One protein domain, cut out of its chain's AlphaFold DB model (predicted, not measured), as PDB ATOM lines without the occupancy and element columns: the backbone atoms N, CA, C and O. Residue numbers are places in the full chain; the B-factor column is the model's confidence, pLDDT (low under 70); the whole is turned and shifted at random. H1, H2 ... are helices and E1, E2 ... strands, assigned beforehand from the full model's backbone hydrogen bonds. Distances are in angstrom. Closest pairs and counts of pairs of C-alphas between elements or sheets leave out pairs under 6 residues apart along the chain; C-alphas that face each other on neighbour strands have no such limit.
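AT A GLANCE: This is residues 18 to 80 of the 80 residues of an uncharacterized protein of Salimicrobium jeotgali (UniProt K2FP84). Three helices, one after another, make an open, flat hook: H1 is a long arm, H2 meets its end at a corner, and H3 folds back from the far end of H2. A small hairpin of strands, E1 and E2, sits at the corner between H1 and H2. The printed part has 63 residues, in the order H1, E1, E2, H2, H3, with E1 and E2 antiparallel; the class is mostly helix. The whole is extended, with a radius of gyration of the C-alphas of 16.7 A and spans of 49 by 40 by 16 A.

HOW THE PARTS SIT: Strands E1, residues 42 to 44, and E2, residues 47 to 49, form an antiparallel hairpin at 146 degrees, with N 42 and O 49 2.8 A apart and N 47 and O 44 3.1 A apart, both within hydrogen-bond range. The closest C-alphas of E1 and H2, residues 51 to 62, are those of Ile 42 and Pro 51, 6.1 A apart. H1, residues 18 to 39, and H2 touch only at their ends, closest at the C-alphas of Val 37 and Pro 51, 5.6 A; they run the same way at a steep tilt of 58 degrees. H2 and H3, residues 64 to 78, touch only at the corner by their link, closest at the C-alphas of Thr 60 and Ala 67, 5.5 A; they run opposite ways at a steep tilt of 59 degrees. H1 and H3 are apart. Every O i to N i+4 pair is within hydrogen-bond range in H2 and H3, and 17 of 18 in H1.

IN THESE COORDINATES: H1 begins at C-alpha 18, (71.203, 121.566, 47.046), and is 31.7 A long. E1 is 6.3 A and E2 6.2 A long. H2 is 16.7 A long. H3 is 21.2 A long and ends at C-alpha 78, (83.368, 103.061, 14.419).

THE WHOLE: The two C-alphas farthest apart, those of Asn 18 and Phe 65, are 49.4 A apart. Residues 18 to 33, 61 to 66 and 69 to 80 stand free. The printed part has no cut, and its four links are tight. The mean pLDDT of the printed part is 88.5; residues 18 to 20 are under 70.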
ATOM      1  N   ASN A  18      69.735 121.471  47.136       58.47
ATOM      2  CA  ASN A  18      71.203 121.566  47.046       58.47
ATOM      3  C   ASN A  18      71.894 120.508  46.155       58.47
ATOM      4  O   ASN A  18      72.960 120.766  45.594       58.47
ATOM      5  N   LYS A  19      71.309 119.317  45.968       61.22
ATOM      6  CA  LYS A  19      71.932 118.240  45.165       61.22
ATOM      7  C   LYS A  19      71.860 118.495  43.651       61.22
ATOM      8  O   LYS A  19      72.806 118.172  42.938       61.22
ATOM      9  N   LYS A  20      70.759 119.069  43.147       68.81
ATOM     10  CA  LYS A  20      70.559 119.300  41.700       68.81
ATOM     11  C   LYS A  20      71.467 120.413  41.176       68.81
ATOM     12  O   LYS A  20      72.129 120.217  40.163       68.81
ATOM     13  N   VAL A  21      71.563 121.528  41.903       78.31
ATOM     14  CA  VAL A  21      72.413 122.670  41.522       78.31
ATOM     15  C   VAL A  21      73.888 122.262  41.437       78.31
ATOM     16  O   VAL A  21      74.563 122.604  40.471       78.31
ATOM     17  N   SER A  22      74.370 121.439  42.379       83.94
ATOM     18  CA  SER A  22      75.742 120.911  42.346       83.94
ATOM     19  C   SER A  22      76.036 120.096  41.078       83.94
ATOM     20  O   SER A  22      77.110 120.228  40.495       83.94
ATOM     21  N   ASN A  23      75.087 119.280  40.618       89.69
ATOM     22  CA  ASN A  23      75.278 118.451  39.427       89.69
ATOM     23  C   ASN A  23      75.241 119.275  38.131       89.69
ATOM     24  O   ASN A  23      76.061 119.038  37.248       89.69
ATOM     25  N   ILE A  24      74.346 120.266  38.039       92.25
ATOM     26  CA  ILE A  24      74.300 121.196  36.898       92.25
ATOM     27  C   ILE A  24      75.609 121.990  36.797       92.25
ATOM     28  O   ILE A  24      76.170 122.104  35.712       92.25
ATOM     29  N   LEU A  25      76.134 122.494  37.917       93.62
ATOM     30  CA  LEU A  25      77.399 123.236  37.928       93.62
ATOM     31  C   LEU A  25      78.576 122.371  37.478       93.62
ATOM     32  O   LEU A  25      79.389 122.819  36.676       93.62
ATOM     33  N   LYS A  26      78.644 121.117  37.943       90.69
ATOM     34  CA  LYS A  26      79.656 120.155  37.482       90.69
ATOM     35  C   LYS A  26      79.544 119.917  35.978       90.69
ATOM     36  O   LYS A  26      80.554 119.968  35.289       90.69
ATOM     37  N   PHE A  27      78.331 119.704  35.471       94.75
ATOM     38  CA  PHE A  27      78.093 119.516  34.040       94.75
ATOM     39  C   PHE A  27      78.576 120.717  33.219       94.75
ATOM     40  O   PHE A  27      79.339 120.543  32.272       94.75
ATOM     41  N   LEU A  28      78.194 121.934  33.616       95.88
ATOM     42  CA  LEU A  28      78.622 123.157  32.937       95.88
ATOM     43  C   LEU A  28      80.137 123.356  33.011       95.88
ATOM     44  O   LEU A  28      80.740 123.741  32.019       95.88
ATOM     45  N   PHE A  29      80.760 123.054  34.150       95.75
ATOM     46  CA  PHE A  29      82.207 123.151  34.318       95.75
ATOM     47  C   PHE A  29      82.954 122.208  33.367       95.75
ATOM     48  O   PHE A  29      83.804 122.657  32.601       95.75
ATOM     49  N   PHE A  30      82.599 120.918  33.350       94.81
ATOM     50  CA  PHE A  30      83.222 119.950  32.442       94.81
ATOM     51  C   PHE A  30      82.938 120.266  30.967       94.81
ATOM     52  O   PHE A  30      83.826 120.125  30.131       94.81
ATOM     53  N   SER A  31      81.731 120.746  30.651       94.88
ATOM     54  CA  SER A  31      81.381 121.194  29.302       94.88
ATOM     55  C   SER A  31      82.213 122.404  28.871       94.88
ATOM     56  O   SER A  31      82.772 122.393  27.775       94.88
ATOM     57  N   LEU A  32      82.367 123.407  29.741       94.88
ATOM     58  CA  LEU A  32      83.164 124.600  29.469       94.88
ATOM     59  C   LEU A  32      84.634 124.245  29.246       94.88
ATOM     60  O   LEU A  32      85.238 124.738  28.303       94.88
ATOM     61  N   ILE A  33      85.194 123.351  30.061       94.62
ATOM     62  CA  ILE A  33      86.561 122.852  29.869       94.62
ATOM     63  C   ILE A  33      86.721 122.172  28.515       94.62
ATOM     64  O   ILE A  33      87.688 122.460  27.818       94.62
ATOM     65  N   GLY A  34      85.771 121.323  28.119       91.81
ATOM     66  CA  GLY A  34      85.769 120.736  26.782       91.81
ATOM     67  C   GLY A  34      85.812 121.825  25.712       91.81
ATOM     68  O   GLY A  34      86.727 121.857  24.898       91.81
ATOM     69  N   ILE A  35      84.887 122.783  25.770       93.12
ATOM     70  CA  ILE A  35      84.825 123.893  24.809       93.12
ATOM     71  C   ILE A  35      86.156 124.661  24.768       93.12
ATOM     72  O   ILE A  35      86.677 124.923  23.690       93.12
ATOM     73  N   LEU A  36      86.769 124.968  25.909       92.75
ATOM     74  CA  LEU A  36      88.064 125.651  25.932       92.75
ATOM     75  C   LEU A  36      89.174 124.798  25.298       92.75
ATOM     76  O   LEU A  36      89.935 125.307  24.484       92.75
ATOM     77  N   VAL A  37      89.240 123.499  25.593       91.06
ATOM     78  CA  VAL A  37      90.253 122.591  25.022       91.06
ATOM     79  C   VAL A  37      90.096 122.406  23.509       91.06
ATOM     80  O   VAL A  37      91.095 122.152  22.841       91.06
ATOM     81  N   PHE A  38      88.883 122.552  22.966       88.62
ATOM     82  CA  PHE A  38      88.601 122.426  21.530       88.62
ATOM     83  C   PHE A  38      88.667 123.750  20.757       88.62
ATOM     84  O   PHE A  38      88.967 123.727  19.569       88.62
ATOM     85  N   PHE A  39      88.380 124.890  21.390       88.12
ATOM     86  CA  PHE A  39      88.207 126.167  20.685       88.12
ATOM     87  C   PHE A  39      89.192 127.262  21.097       88.12
ATOM     88  O   PHE A  39      89.314 128.248  20.373       88.12
ATOM     89  N   TYR A  40      89.889 127.134  22.231       90.44
ATOM     90  CA  TYR A  40      90.835 128.151  22.685       90.44
ATOM     91  C   TYR A  40      92.258 127.814  22.217       90.44
ATOM     92  O   TYR A  40      92.858 126.887  22.760       90.44
ATOM     93  N   PRO A  41      92.829 128.532  21.233       86.44
ATOM     94  CA  PRO A  41      94.188 128.274  20.780       86.44
ATOM     95  C   PRO A  41      95.208 128.670  21.853       86.44
ATOM     96  O   PRO A  41      95.144 129.756  22.428       86.44
ATOM     97  N   ILE A  42      96.186 127.795  22.087       87.31
ATOM     98  CA  ILE A  42      97.346 128.057  22.939       87.31
ATOM     99  C   ILE A  42      98.614 128.104  22.090       87.31
ATOM    100  O   ILE A  42      98.813 127.307  21.168       87.31
ATOM    101  N   THR A  43      99.486 129.055  22.402       85.62
ATOM    102  CA  THR A  43     100.772 129.202  21.721       85.62
ATOM    103  C   THR A  43     101.829 128.422  22.488       85.62
ATOM    104  O   THR A  43     102.192 128.800  23.600       85.62
ATOM    105  N   LEU A  44     102.319 127.336  21.897       79.56
ATOM    106  CA  LEU A  44     103.426 126.539  22.425       79.56
ATOM    107  C   LEU A  44     104.558 126.577  21.397       79.56
ATOM    108  O   LEU A  44     104.321 126.378  20.212       79.56
ATOM    109  N   ASN A  45     105.781 126.887  21.830       77.25
ATOM    110  CA  ASN A  45     106.980 126.936  20.976       77.25
ATOM    111  C   ASN A  45     106.858 127.806  19.701       77.25
ATOM    112  O   ASN A  45     107.535 127.557  18.709       77.25
ATOM    113  N   GLY A  46     106.016 128.845  19.732       80.69
ATOM    114  CA  GLY A  46     105.818 129.777  18.613       80.69
ATOM    115  C   GLY A  46     104.700 129.398  17.637       80.69
ATOM    116  O   GLY A  46     104.360 130.212  16.783       80.69
ATOM    117  N   THR A  47     104.076 128.226  17.785       77.94
ATOM    118  CA  THR A  47     102.893 127.818  17.015       77.94
ATOM    119  C   THR A  47     101.634 127.900  17.874       77.94
ATOM    120  O   THR A  47     101.516 127.269  18.927       77.94
ATOM    121  N   SER A  48     100.673 128.706  17.422       83.62
ATOM    122  CA  SER A  48      99.341 128.790  18.023       83.62
ATOM    123  C   SER A  48      98.462 127.693  17.442       83.62
ATOM    124  O   SER A  48      98.144 127.719  16.257       83.62
ATOM    125  N   SER A  49      98.069 126.740  18.281       87.31
ATOM    126  CA  SER A  49      97.122 125.691  17.906       87.31
ATOM    127  C   SER A  49      96.238 125.318  19.089       87.31
ATOM    128  O   SER A  49      96.502 125.687  20.234       87.31
ATOM    129  N   ILE A  50      95.149 124.615  18.809       90.25
ATOM    130  CA  ILE A  50      94.220 124.131  19.828       90.25
ATOM    131  C   ILE A  50      94.965 123.130  20.741       90.25
ATOM    132  O   ILE A  50      95.743 122.319  20.240       90.25
ATOM    133  N   PRO A  51      94.754 123.135  22.072       88.69
ATOM    134  CA  PRO A  51      95.449 122.246  23.004       88.69
ATOM    135  C   PRO A  51      95.398 120.766  22.609       88.69
ATOM    136  O   PRO A  51      96.393 120.054  22.737       88.69
ATOM    137  N   LEU A  52      94.251 120.314  22.090       89.75
ATOM    138  CA  LEU A  52      94.084 118.949  21.602       89.75
ATOM    139  C   LEU A  52      95.038 118.620  20.444       89.75
ATOM    140  O   LEU A  52      95.611 117.534  20.418       89.75
ATOM    141  N   ASP A  53      95.234 119.556  19.516       88.88
ATOM    142  CA  ASP A  53      96.104 119.377  18.352       88.88
ATOM    143  C   ASP A  53      97.574 119.216  18.763       88.88
ATOM    144  O   ASP A  53      98.260 118.315  18.282       88.88
ATOM    145  N   HIS A  54      98.039 120.001  19.740       89.12
ATOM    146  CA  HIS A  54      99.381 119.833  20.310       89.12
ATOM    147  C   HIS A  54      99.564 118.450  20.940       89.12
ATOM    148  O   HIS A  54     100.613 117.826  20.781       89.12
ATOM    149  N   MET A  55      98.535 117.943  21.625       89.00
ATOM    150  CA  MET A  55      98.575 116.627  22.261       89.00
ATOM    151  C   MET A  55      98.628 115.494  21.226       89.00
ATOM    152  O   MET A  55      99.413 114.556  21.372       89.00
ATOM    153  N   VAL A  56      97.832 115.598  20.157       89.31
ATOM    154  CA  VAL A  56      97.849 114.641  19.042       89.31
ATOM    155  C   VAL A  56      99.187 114.699  18.313       89.31
ATOM    156  O   VAL A  56      99.787 113.654  18.081       89.31
ATOM    157  N   THR A  57      99.692 115.896  18.012       89.62
ATOM    158  CA  THR A  57     100.991 116.096  17.358       89.62
ATOM    159  C   THR A  57     102.130 115.519  18.194       89.62
ATOM    160  O   THR A  57     103.005 114.838  17.665       89.62
ATOM    161  N   TRP A  58     102.119 115.710  19.514       89.94
ATOM    162  CA  TRP A  58     103.106 115.094  20.400       89.94
ATOM    163  C   TRP A  58     103.035 113.558  20.377       89.94
ATOM    164  O   TRP A  58     104.065 112.881  20.316       89.94
ATOM    165  N   LEU A  59     101.828 112.988  20.364       90.69
ATOM    166  CA  LEU A  59     101.638 111.538  20.318       90.69
ATOM    167  C   LEU A  59     102.089 110.938  18.978       90.69
ATOM    168  O   LEU A  59     102.775 109.917  18.962       90.69
ATOM    169  N   THR A  60     101.731 111.570  17.860       90.69
ATOM    170  CA  THR A  60     102.092 111.104  16.512       90.69
ATOM    171  C   THR A  60     103.579 111.278  16.223       90.69
ATOM    172  O   THR A  60     104.159 110.441  15.537       90.69
ATOM    173  N   THR A  61     104.223 112.309  16.776       90.31
ATOM    174  CA  THR A  61     105.678 112.498  16.652       90.31
ATOM    175  C   THR A  61     106.469 111.520  17.516       90.31
ATOM    176  O   THR A  61     107.491 111.008  17.065       90.31
ATOM    177  N   THR A  62     105.994 111.211  18.727       91.75
ATOM    178  CA  THR A  62     106.694 110.297  19.648       91.75
ATOM    179  C   THR A  62     106.479 108.827  19.274       91.75
ATOM    180  O   THR A  62     107.409 108.026  19.345       91.75
ATOM    181  N   PHE A  63     105.270 108.455  18.837       91.56
ATOM    182  CA  PHE A  63     104.901 107.071  18.512       91.56
ATOM    183  C   PHE A  63     104.126 106.979  17.184       91.56
ATOM    184  O   PHE A  63     102.945 106.612  17.175       91.56
ATOM    185  N   PRO A  64     104.773 107.255  16.038       87.19
ATOM    186  CA  PRO A  64     104.093 107.375  14.745       87.19
ATOM    187  C   PRO A  64     103.364 106.094  14.323       87.19
ATOM    188  O   PRO A  64     102.208 106.137  13.900       87.19
ATOM    189  N   PHE A  65     104.003 104.934  14.498       89.56
ATOM    190  CA  PHE A  65     103.405 103.645  14.143       89.56
ATOM    191  C   PHE A  65     102.191 103.304  15.021       89.56
ATOM    192  O   PHE A  65     101.177 102.810  14.524       89.56
ATOM    193  N   LEU A  66     102.271 103.604  16.321       87.75
ATOM    194  CA  LEU A  66     101.219 103.290  17.286       87.75
ATOM    195  C   LEU A  66      99.996 104.193  17.086       87.75
ATOM    196  O   LEU A  66      98.873 103.698  17.047       87.75
ATOM    197  N   ALA A  67     100.218 105.495  16.885       87.81
ATOM    198  CA  ALA A  67      99.154 106.460  16.634       87.81
ATOM    199  C   ALA A  67      98.388 106.139  15.339       87.81
ATOM    200  O   ALA A  67      97.159 106.084  15.349       87.81
ATOM    201  N   SER A  68      99.104 105.854  14.245       89.00
ATOM    202  CA  SER A  68      98.494 105.502  12.955       89.00
ATOM    203  C   SER A  68      97.695 104.197  13.028       89.00
ATOM    204  O   SER A  68      96.573 104.123  12.529       89.00
ATOM    205  N   THR A  69      98.253 103.162  13.662       92.81
ATOM    206  CA  THR A  69      97.576 101.861  13.794       92.81
ATOM    207  C   THR A  69      96.331 101.977  14.669       92.81
ATOM    208  O   THR A  69      95.279 101.441  14.326       92.81
ATOM    209  N   TYR A  70      96.418 102.718  15.775       92.00
ATOM    210  CA  TYR A  70      95.277 102.937  16.656       92.00
ATOM    211  C   TYR A  70      94.164 103.728  15.961       92.00
ATOM    212  O   TYR A  70      93.003 103.338  16.043       92.00
ATOM    213  N   ALA A  71      94.505 104.783  15.215       91.00
ATOM    214  CA  ALA A  71      93.533 105.540  14.431       91.00
ATOM    215  C   ALA A  71      92.793 104.645  13.422       91.00
ATOM    216  O   ALA A  71      91.569 104.707  13.336       91.00
ATOM    217  N   LEU A  72      93.514 103.764  12.719       93.62
ATOM    218  CA  LEU A  72      92.907 102.808  11.789       93.62
ATOM    219  C   LEU A  72      91.924 101.864  12.498       93.62
ATOM    220  O   LEU A  72      90.810 101.668  12.016       93.62
ATOM    221  N   LEU A  73      92.312 101.308  13.649       95.19
ATOM    222  CA  LEU A  73      91.453 100.417  14.435       95.19
ATOM    223  C   LEU A  73      90.197 101.128  14.948       95.19
ATOM    224  O   LEU A  73      89.113 100.555  14.893       95.19
ATOM    225  N   VAL A  74      90.326 102.372  15.416       93.62
ATOM    226  CA  VAL A  74      89.191 103.181  15.884       93.62
ATOM    227  C   VAL A  74      88.233 103.502  14.739       93.62
ATOM    228  O   VAL A  74      87.025 103.379  14.915       93.62
ATOM    229  N   ILE A  75      88.749 103.869  13.560       94.31
ATOM    230  CA  ILE A  75      87.920 104.138  12.376       94.31
ATOM    231  C   ILE A  75      87.181 102.870  11.941       94.31
ATOM    232  O   ILE A  75      85.979 102.927  11.705       94.31
ATOM    233  N   LEU A  76      87.870 101.725  11.876       96.19
ATOM    234  CA  LEU A  76      87.242 100.444  11.546       96.19
ATOM    235  C   LEU A  76      86.179 100.057  12.577       96.19
ATOM    236  O   LEU A  76      85.087  99.668  12.189       96.19
ATOM    237  N   GLY A  77      86.470 100.202  13.872       94.62
ATOM    238  CA  GLY A  77      85.523  99.911  14.947       94.62
ATOM    239  C   GLY A  77      84.322 100.858  14.996       94.62
ATOM    240  O   GLY A  77      83.263 100.446  15.443       94.62
ATOM    241  N   GLY A  78      84.471 102.104  14.538       91.44
ATOM    242  CA  GLY A  78      83.368 103.061  14.419       91.44
ATOM    243  C   GLY A  78      82.567 102.949  13.117       91.44
ATOM    244  O   GLY A  78      81.519 103.576  13.005       91.44
ATOM    245  N   ALA A  79      83.062 102.198  12.128       93.50
ATOM    246  CA  ALA A  79      82.396 101.989  10.842       93.50
ATOM    247  C   ALA A  79      81.375 100.834  10.852       93.50
ATOM    248  O   ALA A  79      80.590 100.716   9.909       93.50
ATOM    249  N   ILE A  80      81.406  99.990  11.886       79.25
ATOM    250  CA  ILE A  80      80.491  98.861  12.142       79.25
ATOM    251  C   ILE A  80      79.458  99.253  13.193       79.25
ATOM    252  O   ILE A  80      78.296  98.819  13.036       79.25
TER     253      ILE A  80